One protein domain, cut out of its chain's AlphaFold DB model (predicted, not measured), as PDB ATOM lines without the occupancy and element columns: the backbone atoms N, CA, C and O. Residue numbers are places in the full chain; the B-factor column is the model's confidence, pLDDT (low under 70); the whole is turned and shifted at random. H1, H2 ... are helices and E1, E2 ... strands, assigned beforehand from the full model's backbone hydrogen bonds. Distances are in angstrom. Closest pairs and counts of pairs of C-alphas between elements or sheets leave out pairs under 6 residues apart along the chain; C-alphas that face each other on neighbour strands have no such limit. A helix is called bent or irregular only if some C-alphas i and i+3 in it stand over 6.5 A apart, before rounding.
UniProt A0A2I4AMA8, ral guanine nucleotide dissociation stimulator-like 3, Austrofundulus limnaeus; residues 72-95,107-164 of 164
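AT A GLANCE: This is residues 72 to 95 and 107 to 164 of the 164 residues of the protein "ral guanine nucleotide dissociation stimulator-like 3" of Austrofundulus limnaeus (UniProt A0A2I4AMA8). A long, strongly twisted ribbon of three strands, E1, E2 and E3, has a loose cluster of three short helices, H1, H2 and H3, at one end. E2 and E3 run beside each other along the ribbon's length, E1 pairs with the part of E2 nearer the helices, and the cut between E2 and E3 lies at the ribbon's far end. The printed part has 82 residues, with three named strands and then three named helices in the order E1, E2, E3, H1, H2, H3; the sheet's order is E1, E2, E3, antiparallel throughout, and the class is mixed, helices and strands. The whole is loose, with a radius of gyration of the C-alphas of 16.0 A, and is a rod spanning 57 by 23 by 21 A.

IN THESE COORDINATES: E3, residues 110 to 121, is the longest strand at 32.8 A, and E2, residues 82 to 92, measures 31.0 A. E1, residues 72 to 79, is 21.1 A long and begins with C-alpha 72 at (29.498, 27.863, 215.422). H1 holds residues 123 to 130 and measures 10.7 A, with C-alpha 123 at (4.845, 41.932, 219.105). H2, residues 140 to 150, is 15.5 A long and irregular: C-alphas 146 and 149 are 7.9 A apart. H3, residues 154 to 162, measures 12.6 A and ends with C-alpha 162 at (-0.661, 50.655, 210.697).

HOW THE PARTS SIT: In the sheet E2 is the inner strand, and E1 and E3 are the edge strands. E2 and E3 are antiparallel at 161 degrees, with N 87 and O 115 at 2.9 A and N 113 and O 89 at 2.8 A, within hydrogen-bond range. E1 and E2 form a hairpin, antiparallel at 145 degrees, with N 74 and O 86 at 2.9 A. H1 is on the sheet but only grazes it, with its residues 123 to 129; the closest C-alphas of E2 and H1, those of Ala 82 and Arg 125, are 6.7 A apart. H1 and H3 only just touch, with 3 pairs of C-alphas within 8 A, the closest being Glu 124 and Leu 160 at 6.6 A; they run the same way at a steep tilt of 66 degrees. H1 and H2 are close but not clearly touching, the closest C-alphas being those of Leu 130 and Val 141 at 6.0 A, and run opposite ways at a shallow tilt of 26 degrees. H2 and H3 meet only through their link, and neither is on the sheet. In H1 and H3 every O i to N i+4 pair is within hydrogen-bond range; in H2, 5 of 7 are.

THE WHOLE: The two C-alphas farthest apart, those of Cys 107 and Gly 155, are 56.8 A apart. Residues 96 to 106 are not printed, and C-alphas 95 and 107 are 10.7 A apart across this cut. Of the links that are printed whole, none is long. The mean pLDDT of the printed part is 91.7, and residue 107 is under 70.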
ATOM      1  N   GLN A  72      29.318  27.921 213.976       90.69
ATOM      2  CA  GLN A  72      29.498  27.863 215.422       90.69
ATOM      3  C   GLN A  72      28.446  28.730 216.121       90.69
ATOM      4  O   GLN A  72      28.310  29.917 215.816       90.69
ATOM      5  N   GLU A  73      27.727  28.167 217.094       91.56
ATOM      6  CA  GLU A  73      26.896  28.954 218.011       91.56
ATOM      7  C   GLU A  73      27.789  29.845 218.883       91.56
ATOM      8  O   GLU A  73      28.719  29.366 219.534       91.56
ATOM      9  N   TRP A  74      27.531  31.151 218.876       91.06
ATOM     10  CA  TRP A  74      28.366  32.131 219.576       91.06
ATOM     11  C   TRP A  74      27.740  32.626 220.876       91.06
ATOM     12  O   TRP A  74      28.446  32.857 221.856       91.06
ATOM     13  N   GLY A  75      26.419  32.795 220.900       94.56
ATOM     14  CA  GLY A  75      25.709  33.293 222.074       94.56
ATOM     15  C   GLY A  75      24.409  34.000 221.720       94.56
ATOM     16  O   GLY A  75      23.829  33.765 220.659       94.56
ATOM     17  N   GLU A  76      23.950  34.863 222.623       96.12
ATOM     18  CA  GLU A  76      22.715  35.634 222.477       96.12
ATOM     19  C   GLU A  76      22.989  37.135 222.608       96.12
ATOM     20  O   GLU A  76      23.853  37.553 223.377       96.12
ATOM     21  N   GLU A  77      22.247  37.941 221.852       95.00
ATOM     22  CA  GLU A  77      22.293  39.403 221.890       95.00
ATOM     23  C   GLU A  77      20.886  39.959 222.096       95.00
ATOM     24  O   GLU A  77      19.971  39.636 221.336       95.00
ATOM     25  N   GLU A  78      20.724  40.817 223.101       95.62
ATOM     26  CA  GLU A  78      19.483  41.547 223.362       95.62
ATOM     27  C   GLU A  78      19.575  42.969 222.796       95.62
ATOM     28  O   GLU A  78      20.568  43.667 222.996       95.62
ATOM     29  N   GLU A  79      18.546  43.402 222.074       93.00
ATOM     30  CA  GLU A  79      18.441  44.738 221.488       93.00
ATOM     31  C   GLU A  79      16.967  45.127 221.346       93.00
ATOM     32  O   GLU A  79      16.183  44.370 220.775       93.00
ATOM     33  N   ASP A  80      16.591  46.315 221.826       90.94
ATOM     34  CA  ASP A  80      15.249  46.900 221.661       90.94
ATOM     35  C   ASP A  80      14.084  45.947 221.999       90.94
ATOM     36  O   ASP A  80      13.077  45.884 221.289       90.94
ATOM     37  N   GLY A  81      14.218  45.163 223.073       91.19
ATOM     38  CA  GLY A  81      13.193  44.194 223.481       91.19
ATOM     39  C   GLY A  81      13.096  42.958 222.577       91.19
ATOM     40  O   GLY A  81      12.090  42.247 222.612       91.19
ATOM     41  N   ALA A  82      14.123  42.697 221.769       95.44
ATOM     42  CA  ALA A  82      14.319  41.464 221.026       95.44
ATOM     43  C   ALA A  82      15.603  40.753 221.456       95.44
ATOM     44  O   ALA A  82      16.639  41.369 221.672       95.44
ATOM     45  N   MET A  83      15.530  39.432 221.528       96.88
ATOM     46  CA  MET A  83      16.641  38.536 221.802       96.88
ATOM     47  C   MET A  83      16.980  37.775 220.530       96.88
ATOM     48  O   MET A  83      16.100  37.203 219.883       96.88
ATOM     49  N   PHE A  84      18.262  37.729 220.196       95.94
ATOM     50  CA  PHE A  84      18.752  37.101 218.984       95.94
ATOM     51  C   PHE A  84      19.835  36.080 219.296       95.94
ATOM     52  O   PHE A  84      20.757  36.357 220.052       95.94
ATOM     53  N   GLY A  85      19.755  34.910 218.675       96.12
ATOM     54  CA  GLY A  85      20.842  33.946 218.629       96.12
ATOM     55  C   GLY A  85      21.890  34.364 217.606       96.12
ATOM     56  O   GLY A  85      21.558  34.741 216.480       96.12
ATOM     57  N   ILE A  86      23.156  34.277 217.995       95.56
ATOM     58  CA  ILE A  86      24.303  34.596 217.153       95.56
ATOM     59  C   ILE A  86      24.997  33.312 216.740       95.56
ATOM     60  O   ILE A  86      25.335  32.467 217.571       95.56
ATOM     61  N   THR A  87      25.253  33.209 215.444       93.94
ATOM     62  CA  THR A  87      26.057  32.145 214.850       93.94
ATOM     63  C   THR A  87      27.189  32.757 214.037       93.94
ATOM     64  O   THR A  87      27.036  33.832 213.454       93.94
ATOM     65  N   LEU A  88      28.343  32.102 214.021       94.38
ATOM     66  CA  LEU A  88      29.489  32.478 213.204       94.38
ATOM     67  C   LEU A  88      29.699  31.406 212.144       94.38
ATOM     68  O   LEU A  88      29.919  30.251 212.487       94.38
ATOM     69  N   ARG A  89      29.649  31.785 210.867       90.12
ATOM     70  CA  ARG A  89      29.881  30.883 209.740       90.12
ATOM     71  C   ARG A  89      31.234  31.158 209.103       90.12
ATOM     72  O   ARG A  89      31.504  32.284 208.696       90.12
ATOM     73  N   ARG A  90      32.080  30.138 208.975       90.75
ATOM     74  CA  ARG A  90      33.316  30.224 208.183       90.75
ATOM     75  C   ARG A  90      33.009  30.036 206.701       90.75
ATOM     76  O   ARG A  90      32.461  29.014 206.301       90.75
ATOM     77  N   GLU A  91      33.418  30.997 205.885       87.75
ATOM     78  CA  GLU A  91      33.215  30.996 204.438       87.75
ATOM     79  C   GLU A  91      34.549  31.134 203.698       87.75
ATOM     80  O   GLU A  91      35.360  32.005 204.043       87.75
ATOM     81  N   PRO A  92      34.823  30.290 202.687       84.56
ATOM     82  CA  PRO A  92      36.045  30.398 201.903       84.56
ATOM     83  C   PRO A  92      36.021  31.675 201.056       84.56
ATOM     84  O   PRO A  92      35.017  32.021 200.438       84.56
ATOM     85  N   VAL A  93      37.149  32.374 201.008       84.62
ATOM     86  CA  VAL A  93      37.355  33.525 200.129       84.62
ATOM     87  C   VAL A  93      37.667  32.998 198.731       84.62
ATOM     88  O   VAL A  93      38.651  32.282 198.534       84.62
ATOM     89  N   LEU A  94      36.828  33.345 197.752       77.81
ATOM     90  CA  LEU A  94      37.089  33.041 196.347       77.81
ATOM     91  C   LEU A  94      38.285  33.879 195.884       77.81
ATOM     92  O   LEU A  94      38.213  35.105 195.829       77.81
ATOM     93  N   GLN A  95      39.403  33.220 195.587       70.62
ATOM     94  CA  GLN A  95      40.568  33.886 195.017       70.62
ATOM     95  C   GLN A  95      40.294  34.189 193.541       70.62
ATOM     96  O   GLN A  95      40.070  33.273 192.748       70.62
ATOM     97  N   CYS A 107      46.717  27.006 200.641       64.75
ATOM     98  CA  CYS A 107      46.028  27.598 201.770       64.75
ATOM     99  C   CYS A 107      44.722  28.224 201.274       64.75
ATOM    100  O   CYS A 107      44.732  29.163 200.480       64.75
ATOM    101  N   VAL A 108      43.594  27.688 201.735       74.44
ATOM    102  CA  VAL A 108      42.286  28.313 201.527       74.44
ATOM    103  C   VAL A 108      42.142  29.427 202.558       74.44
ATOM    104  O   VAL A 108      42.178  29.171 203.762       74.44
ATOM    105  N   GLN A 109      41.987  30.665 202.094       82.94
ATOM    106  CA  GLN A 109      41.660  31.786 202.968       82.94
ATOM    107  C   GLN A 109      40.177  31.720 203.338       82.94
ATOM    108  O   GLN A 109      39.336  31.467 202.479       82.94
ATOM    109  N   TYR A 110      39.852  31.961 204.606       86.19
ATOM    110  CA  TYR A 110      38.477  32.015 205.099       86.19
ATOM    111  C   TYR A 110      38.192  33.387 205.695       86.19
ATOM    112  O   TYR A 110      39.082  34.021 206.262       86.19
ATOM    113  N   HIS A 111      36.939  33.808 205.610       89.00
ATOM    114  CA  HIS A 111      36.391  34.870 206.437       89.00
ATOM    115  C   HIS A 111      35.269  34.300 207.304       89.00
ATOM    116  O   HIS A 111      34.707  33.248 206.997       89.00
ATOM    117  N   THR A 112      34.968  34.975 208.409       92.69
ATOM    118  CA  THR A 112      33.895  34.568 209.315       92.69
ATOM    119  C   THR A 112      32.752  35.560 209.197       92.69
ATOM    120  O   THR A 112      32.941  36.756 209.412       92.69
ATOM    121  N   VAL A 113      31.568  35.061 208.869       91.56
ATOM    122  CA  VAL A 113      30.336  35.835 208.768       91.56
ATOM    123  C   VAL A 113      29.538  35.643 210.045       91.56
ATOM    124  O   VAL A 113      29.251  34.518 210.450       91.56
ATOM    125  N   LYS A 114      29.175  36.748 210.693       93.94
ATOM    126  CA  LYS A 114      28.250  36.732 211.824       93.94
ATOM    127  C   LYS A 114      26.822  36.761 211.292       93.94
ATOM    128  O   LYS A 114      26.444  37.719 210.622       93.94
ATOM    129  N   THR A 115      26.034  35.751 211.640       92.19
ATOM    130  CA  THR A 115      24.605  35.692 211.339       92.19
ATOM    131  C   THR A 115      23.790  35.813 212.614       92.19
ATOM    132  O   THR A 115      24.072  35.150 213.616       92.19
ATOM    133  N   ARG A 116      22.768  36.667 212.569       93.75
ATOM    134  CA  ARG A 116      21.886  36.961 213.699       93.75
ATOM    135  C   ARG A 116      20.478  36.453 213.413       93.75
ATOM    136  O   ARG A 116      19.918  36.779 212.372       93.75
ATOM    137  N   ARG A 117      19.921  35.670 214.341       93.62
ATOM    138  CA  ARG A 117      18.589  35.064 214.218       93.62
ATOM    139  C   ARG A 117      17.697  35.428 215.387       93.62
ATOM    140  O   ARG A 117      18.108  35.273 216.532       93.62
ATOM    141  N   LEU A 118      16.491  35.904 215.129       95.12
ATOM    142  CA  LEU A 118      15.543  36.303 216.150       95.12
ATOM    143  C   LEU A 118      15.048  35.078 216.935       95.12
ATOM    144  O   LEU A 118      14.482  34.144 216.375       95.12
ATOM    145  N   LYS A 119      15.249  35.095 218.256       95.44
ATOM    146  CA  LYS A 119      14.783  34.052 219.183       95.44
ATOM    147  C   LYS A 119      13.473  34.436 219.860       95.44
ATOM    148  O   LYS A 119      12.574  33.611 219.980       95.44
ATOM    149  N   ALA A 120      13.369  35.683 220.309       96.25
ATOM    150  CA  ALA A 120      12.187  36.211 220.977       96.25
ATOM    151  C   ALA A 120      12.106  37.725 220.788       96.25
ATOM    152  O   ALA A 120      13.127  38.385 220.617       96.25
ATOM    153  N   ALA A 121      10.900  38.283 220.823       96.00
ATOM    154  CA  ALA A 121      10.679  39.719 220.727       96.00
ATOM    155  C   ALA A 121       9.278  40.094 221.206       96.00
ATOM    156  O   ALA A 121       8.375  39.252 221.231       96.00
ATOM    157  N   THR A 122       9.083  41.371 221.529       95.00
ATOM    158  CA  THR A 122       7.735  41.930 221.677       95.00
ATOM    159  C   THR A 122       6.983  41.904 220.336       95.00
ATOM    160  O   THR A 122       7.614  41.905 219.273       95.00
ATOM    161  N   PRO A 123       5.636  41.901 220.337       93.44
ATOM    162  CA  PRO A 123       4.845  41.932 219.105       93.44
ATOM    163  C   PRO A 123       5.211  43.094 218.175       93.44
ATOM    164  O   PRO A 123       5.315  42.902 216.966       93.44
ATOM    165  N   GLU A 124       5.464  44.279 218.729       93.44
ATOM    166  CA  GLU A 124       5.865  45.468 217.975       93.44
ATOM    167  C   GLU A 124       7.194  45.227 217.253       93.44
ATOM    168  O   GLU A 124       7.326  45.537 216.069       93.44
ATOM    169  N   ARG A 125       8.169  44.617 217.941       94.25
ATOM    170  CA  ARG A 125       9.491  44.334 217.376       94.25
ATOM    171  C   ARG A 125       9.464  43.171 216.382       94.25
ATOM    172  O   ARG A 125      10.186  43.224 215.391       94.25
ATOM    173  N   LEU A 126       8.593  42.176 216.565       94.75
ATOM    174  CA  LEU A 126       8.348  41.130 215.561       94.75
ATOM    175  C   LEU A 126       7.781  41.714 214.263       94.75
ATOM    176  O   LEU A 126       8.255  41.395 213.172       94.75
ATOM    177  N   VAL A 127       6.795  42.608 214.379       94.25
ATOM    178  CA  VAL A 127       6.233  43.327 213.229       94.25
ATOM    179  C   VAL A 127       7.287  44.239 212.602       94.25
ATOM    180  O   VAL A 127       7.357  44.333 211.378       94.25
ATOM    181  N   ALA A 128       8.151  44.861 213.412       92.88
ATOM    182  CA  ALA A 128       9.285  45.629 212.915       92.88
ATOM    183  C   ALA A 128      10.227  44.759 212.053       92.88
ATOM    184  O   ALA A 128      10.572  45.121 210.925       92.88
ATOM    185  N   HIS A 129      10.566  43.569 212.544       94.06
ATOM    186  CA  HIS A 129      11.462  42.642 211.860       94.06
ATOM    187  C   HIS A 129      10.885  42.095 210.542       94.06
ATOM    188  O   HIS A 129      11.634  41.840 209.606       94.06
ATOM    189  N   LEU A 130       9.555  42.003 210.408       93.06
ATOM    190  CA  LEU A 130       8.886  41.519 209.189       93.06
ATOM    191  C   LEU A 130       9.186  42.356 207.931       93.06
ATOM    192  O   LEU A 130       9.104  41.839 206.820       93.06
ATOM    193  N   PHE A 131       9.513  43.641 208.100       89.38
ATOM    194  CA  PHE A 131       9.817  44.562 206.994       89.38
ATOM    195  C   PHE A 131      11.237  45.126 207.084       89.38
ATOM    196  O   PHE A 131      11.512  46.201 206.555       89.38
ATOM    197  N   ASP A 132      12.118  44.447 207.813       90.56
ATOM    198  CA  ASP A 132      13.524  44.818 207.891       90.56
ATOM    199  C   ASP A 132      14.249  44.364 206.608       90.56
ATOM    200  O   ASP A 132      14.314  43.156 206.355       90.56
ATOM    201  N   PRO A 133      14.771  45.286 205.771       87.44
ATOM    202  CA  PRO A 133      15.494  44.910 204.557       87.44
ATOM    203  C   PRO A 133      16.811  44.183 204.858       87.44
ATOM    204  O   PRO A 133      17.299  43.447 204.005       87.44
ATOM    205  N   GLU A 134      17.354  44.346 206.067       86.62
ATOM    206  CA  GLU A 134      18.591  43.706 206.516       86.62
ATOM    207  C   GLU A 134      18.332  42.348 207.197       86.62
ATOM    208  O   GLU A 134      19.247  41.736 207.758       86.62
ATOM    209  N   CYS A 135      17.087  41.851 207.168       85.81
ATOM    210  CA  CYS A 135      16.727  40.563 207.751       85.81
ATOM    211  C   CYS A 135      17.504  39.421 207.075       85.81
ATOM    212  O   CYS A 135      17.395  39.177 205.874       85.81
ATOM    213  N   GLN A 136      18.262  38.673 207.878       85.19
ATOM    214  CA  GLN A 136      19.094  37.557 207.415       85.19
ATOM    215  C   GLN A 136      18.348  36.211 207.417       85.19
ATOM    216  O   GLN A 136      18.944  35.170 207.136       85.19
ATOM    217  N   GLU A 137      17.054  36.210 207.747       90.50
ATOM    218  CA  GLU A 137      16.252  35.005 207.953       90.50
ATOM    219  C   GLU A 137      15.153  34.863 206.891       90.50
ATOM    220  O   GLU A 137      14.036  35.349 207.084       90.50
ATOM    221  N   PRO A 138      15.416  34.152 205.777       88.38
ATOM    222  CA  PRO A 138      14.460  34.056 204.670       88.38
ATOM    223  C   PRO A 138      13.146  33.375 205.074       88.38
ATOM    224  O   PRO A 138      12.081  33.706 204.553       88.38
ATOM    225  N   ASP A 139      13.201  32.461 206.042       92.38
ATOM    226  CA  ASP A 139      12.037  31.706 206.505       92.38
ATOM    227  C   ASP A 139      11.213  32.459 207.562       92.38
ATOM    228  O   ASP A 139      10.109  32.021 207.899       92.38
ATOM    229  N   PHE A 140      11.708  33.593 208.083       94.62
ATOM    230  CA  PHE A 140      11.064  34.319 209.182       94.62
ATOM    231  C   PHE A 140       9.650  34.770 208.816       94.62
ATOM    232  O   PHE A 140       8.710  34.517 209.567       94.62
ATOM    233  N   VAL A 141       9.477  35.384 207.642       94.06
ATOM    234  CA  VAL A 141       8.174  35.891 207.178       94.06
ATOM    235  C   VAL A 141       7.147  34.764 207.105       94.06
ATOM    236  O   VAL A 141       6.022  34.907 207.588       94.06
ATOM    237  N   HIS A 142       7.539  33.622 206.534       95.44
ATOM    238  CA  HIS A 142       6.660  32.467 206.409       95.44
ATOM    239  C   HIS A 142       6.310  31.882 207.781       95.44
ATOM    240  O   HIS A 142       5.131  31.682 208.082       95.44
ATOM    241  N   ALA A 143       7.312  31.658 208.638       95.25
ATOM    242  CA  ALA A 143       7.105  31.156 209.990       95.25
ATOM    243  C   ALA A 143       6.167  32.081 210.780       95.25
ATOM    244  O   ALA A 143       5.120  31.632 211.247       95.25
ATOM    245  N   PHE A 144       6.465  33.380 210.821       95.94
ATOM    246  CA  PHE A 144       5.667  34.384 211.517       95.94
ATOM    247  C   PHE A 144       4.211  34.407 211.030       95.94
ATOM    248  O   PHE A 144       3.292  34.272 211.836       95.94
ATOM    249  N   LEU A 145       3.969  34.522 209.718       95.38
ATOM    250  CA  LEU A 145       2.606  34.593 209.172       95.38
ATOM    251  C   LEU A 145       1.831  33.274 209.305       95.38
ATOM    252  O   LEU A 145       0.600  33.291 209.336       95.38
ATOM    253  N   SER A 146       2.523  32.140 209.418       97.38
ATOM    254  CA  SER A 146       1.881  30.848 209.677       97.38
ATOM    255  C   SER A 146       1.455  30.676 211.141       97.38
ATOM    256  O   SER A 146       0.460  30.004 211.411       97.38
ATOM    257  N   THR A 147       2.151  31.319 212.087       96.88
ATOM    258  CA  THR A 147       1.936  31.109 213.527       96.88
ATOM    259  C   THR A 147       1.426  32.327 214.290       96.88
ATOM    260  O   THR A 147       1.092  32.173 215.458       96.88
ATOM    261  N   TYR A 148       1.307  33.519 213.691       96.44
ATOM    262  CA  TYR A 148       0.993  34.755 214.435       96.44
ATOM    263  C   TYR A 148      -0.268  34.666 215.309       96.44
ATOM    264  O   TYR A 148      -0.341  35.272 216.376       96.44
ATOM    265  N   ARG A 149      -1.254  33.856 214.900       96.44
ATOM    266  CA  ARG A 149      -2.506  33.651 215.645       96.44
ATOM    267  C   ARG A 149      -2.332  33.006 217.022       96.44
ATOM    268  O   ARG A 149      -3.284  33.012 217.795       96.44
ATOM    269  N   THR A 150      -1.164  32.444 217.335       96.69
ATOM    270  CA  THR A 150      -0.890  31.859 218.657       96.69
ATOM    271  C   THR A 150      -0.586  32.914 219.718       96.69
ATOM    272  O   THR A 150      -0.803  32.652 220.898       96.69
ATOM    273  N   PHE A 151      -0.120  34.103 219.319       93.38
ATOM    274  CA  PHE A 151       0.280  35.176 220.236       93.38
ATOM    275  C   PHE A 151      -0.377  36.532 219.939       93.38
ATOM    276  O   PHE A 151      -0.238  37.461 220.730       93.38
ATOM    277  N   THR A 152      -1.107  36.675 218.830       94.50
ATOM    278  CA  THR A 152      -1.894  37.879 218.534       94.50
ATOM    279  C   THR A 152      -3.171  37.555 217.749       94.50
ATOM    280  O   THR A 152      -3.351  36.455 217.232       94.50
ATOM    281  N   SER A 153      -4.092  38.514 217.660       95.88
ATOM    282  CA  SER A 153      -5.302  38.403 216.836       95.88
ATOM    283  C   SER A 153      -5.110  39.094 215.485       95.88
ATOM    284  O   SER A 153      -4.265  39.973 215.344       95.88
ATOM    285  N   GLY A 154      -5.924  38.744 214.481       95.69
ATOM    286  CA  GLY A 154      -5.866  39.401 213.167       95.69
ATOM    287  C   GLY A 154      -6.090  40.917 213.236       95.69
ATOM    288  O   GLY A 154      -5.365  41.658 212.586       95.69
ATOM    289  N   GLY A 155      -7.037  41.379 214.060       96.81
ATOM    290  CA  GLY A 155      -7.288  42.812 214.251       96.81
ATOM    291  C   GLY A 155      -6.104  43.525 214.904       96.81
ATOM    292  O   GLY A 155      -5.608  44.503 214.359       96.81
ATOM    293  N   ALA A 156      -5.586  42.976 216.008       95.19
ATOM    294  CA  ALA A 156      -4.427  43.542 216.700       95.19
ATOM    295  C   ALA A 156      -3.164  43.555 215.818       95.19
ATOM    296  O   ALA A 156      -2.398  44.513 215.847       95.19
ATOM    297  N   PHE A 157      -2.961  42.519 215.000       95.69
ATOM    298  CA  PHE A 157      -1.875  42.481 214.025       95.69
ATOM    299  C   PHE A 157      -2.015  43.585 212.972       95.69
ATOM    300  O   PHE A 157      -1.062  44.321 212.735       95.69
ATOM    301  N   VAL A 158      -3.203  43.750 212.384       95.56
ATOM    302  CA  VAL A 158      -3.470  44.822 211.412       95.56
ATOM    303  C   VAL A 158      -3.267  46.204 212.039       95.56
ATOM    304  O   VAL A 158      -2.665  47.072 211.417       95.56
ATOM    305  N   GLU A 159      -3.689  46.409 213.285       95.81
ATOM    306  CA  GLU A 159      -3.413  47.656 214.005       95.81
ATOM    307  C   GLU A 159      -1.913  47.910 214.198       95.81
ATOM    308  O   GLU A 159      -1.467  49.040 214.016       95.81
ATOM    309  N   LEU A 160      -1.129  46.885 214.552       94.19
ATOM    310  CA  LEU A 160       0.329  47.003 214.676       94.19
ATOM    311  C   LEU A 160       0.989  47.364 213.341       94.19
ATOM    312  O   LEU A 160       1.917  48.168 213.329       94.19
ATOM    313  N   LEU A 161       0.489  46.822 212.226       93.56
ATOM    314  CA  LEU A 161       0.975  47.166 210.888       93.56
ATOM    315  C   LEU A 161       0.765  48.646 210.548       93.56
ATOM    316  O   LEU A 161       1.630  49.240 209.920       93.56
ATOM    317  N   PHE A 162      -0.357  49.242 210.963       93.38
ATOM    318  CA  PHE A 162      -0.661  50.655 210.697       93.38
ATOM    319  C   PHE A 162      -0.029  51.641 211.691       93.38
ATOM    320  O   PHE A 162      -0.026  52.842 211.434       93.38
ATOM    321  N   LYS A 163       0.458  51.164 212.842       88.06
ATOM    322  CA  LYS A 163       1.142  51.993 213.854       88.06
ATOM    323  C   LYS A 163       2.624  52.220 213.553       88.06
ATOM    324  O   LYS A 163       3.248  53.030 214.234       88.06
ATOM    325  N   ARG A 164       3.172  51.477 212.599       72.06
ATOM    326  CA  ARG A 164       4.557  51.573 212.149       72.06
ATOM    327  C   ARG A 164       4.674  52.530 210.970       72.06
ATOM    328  O   ARG A 164       5.690  53.254 210.938       72.06
TER     329      ARG A 164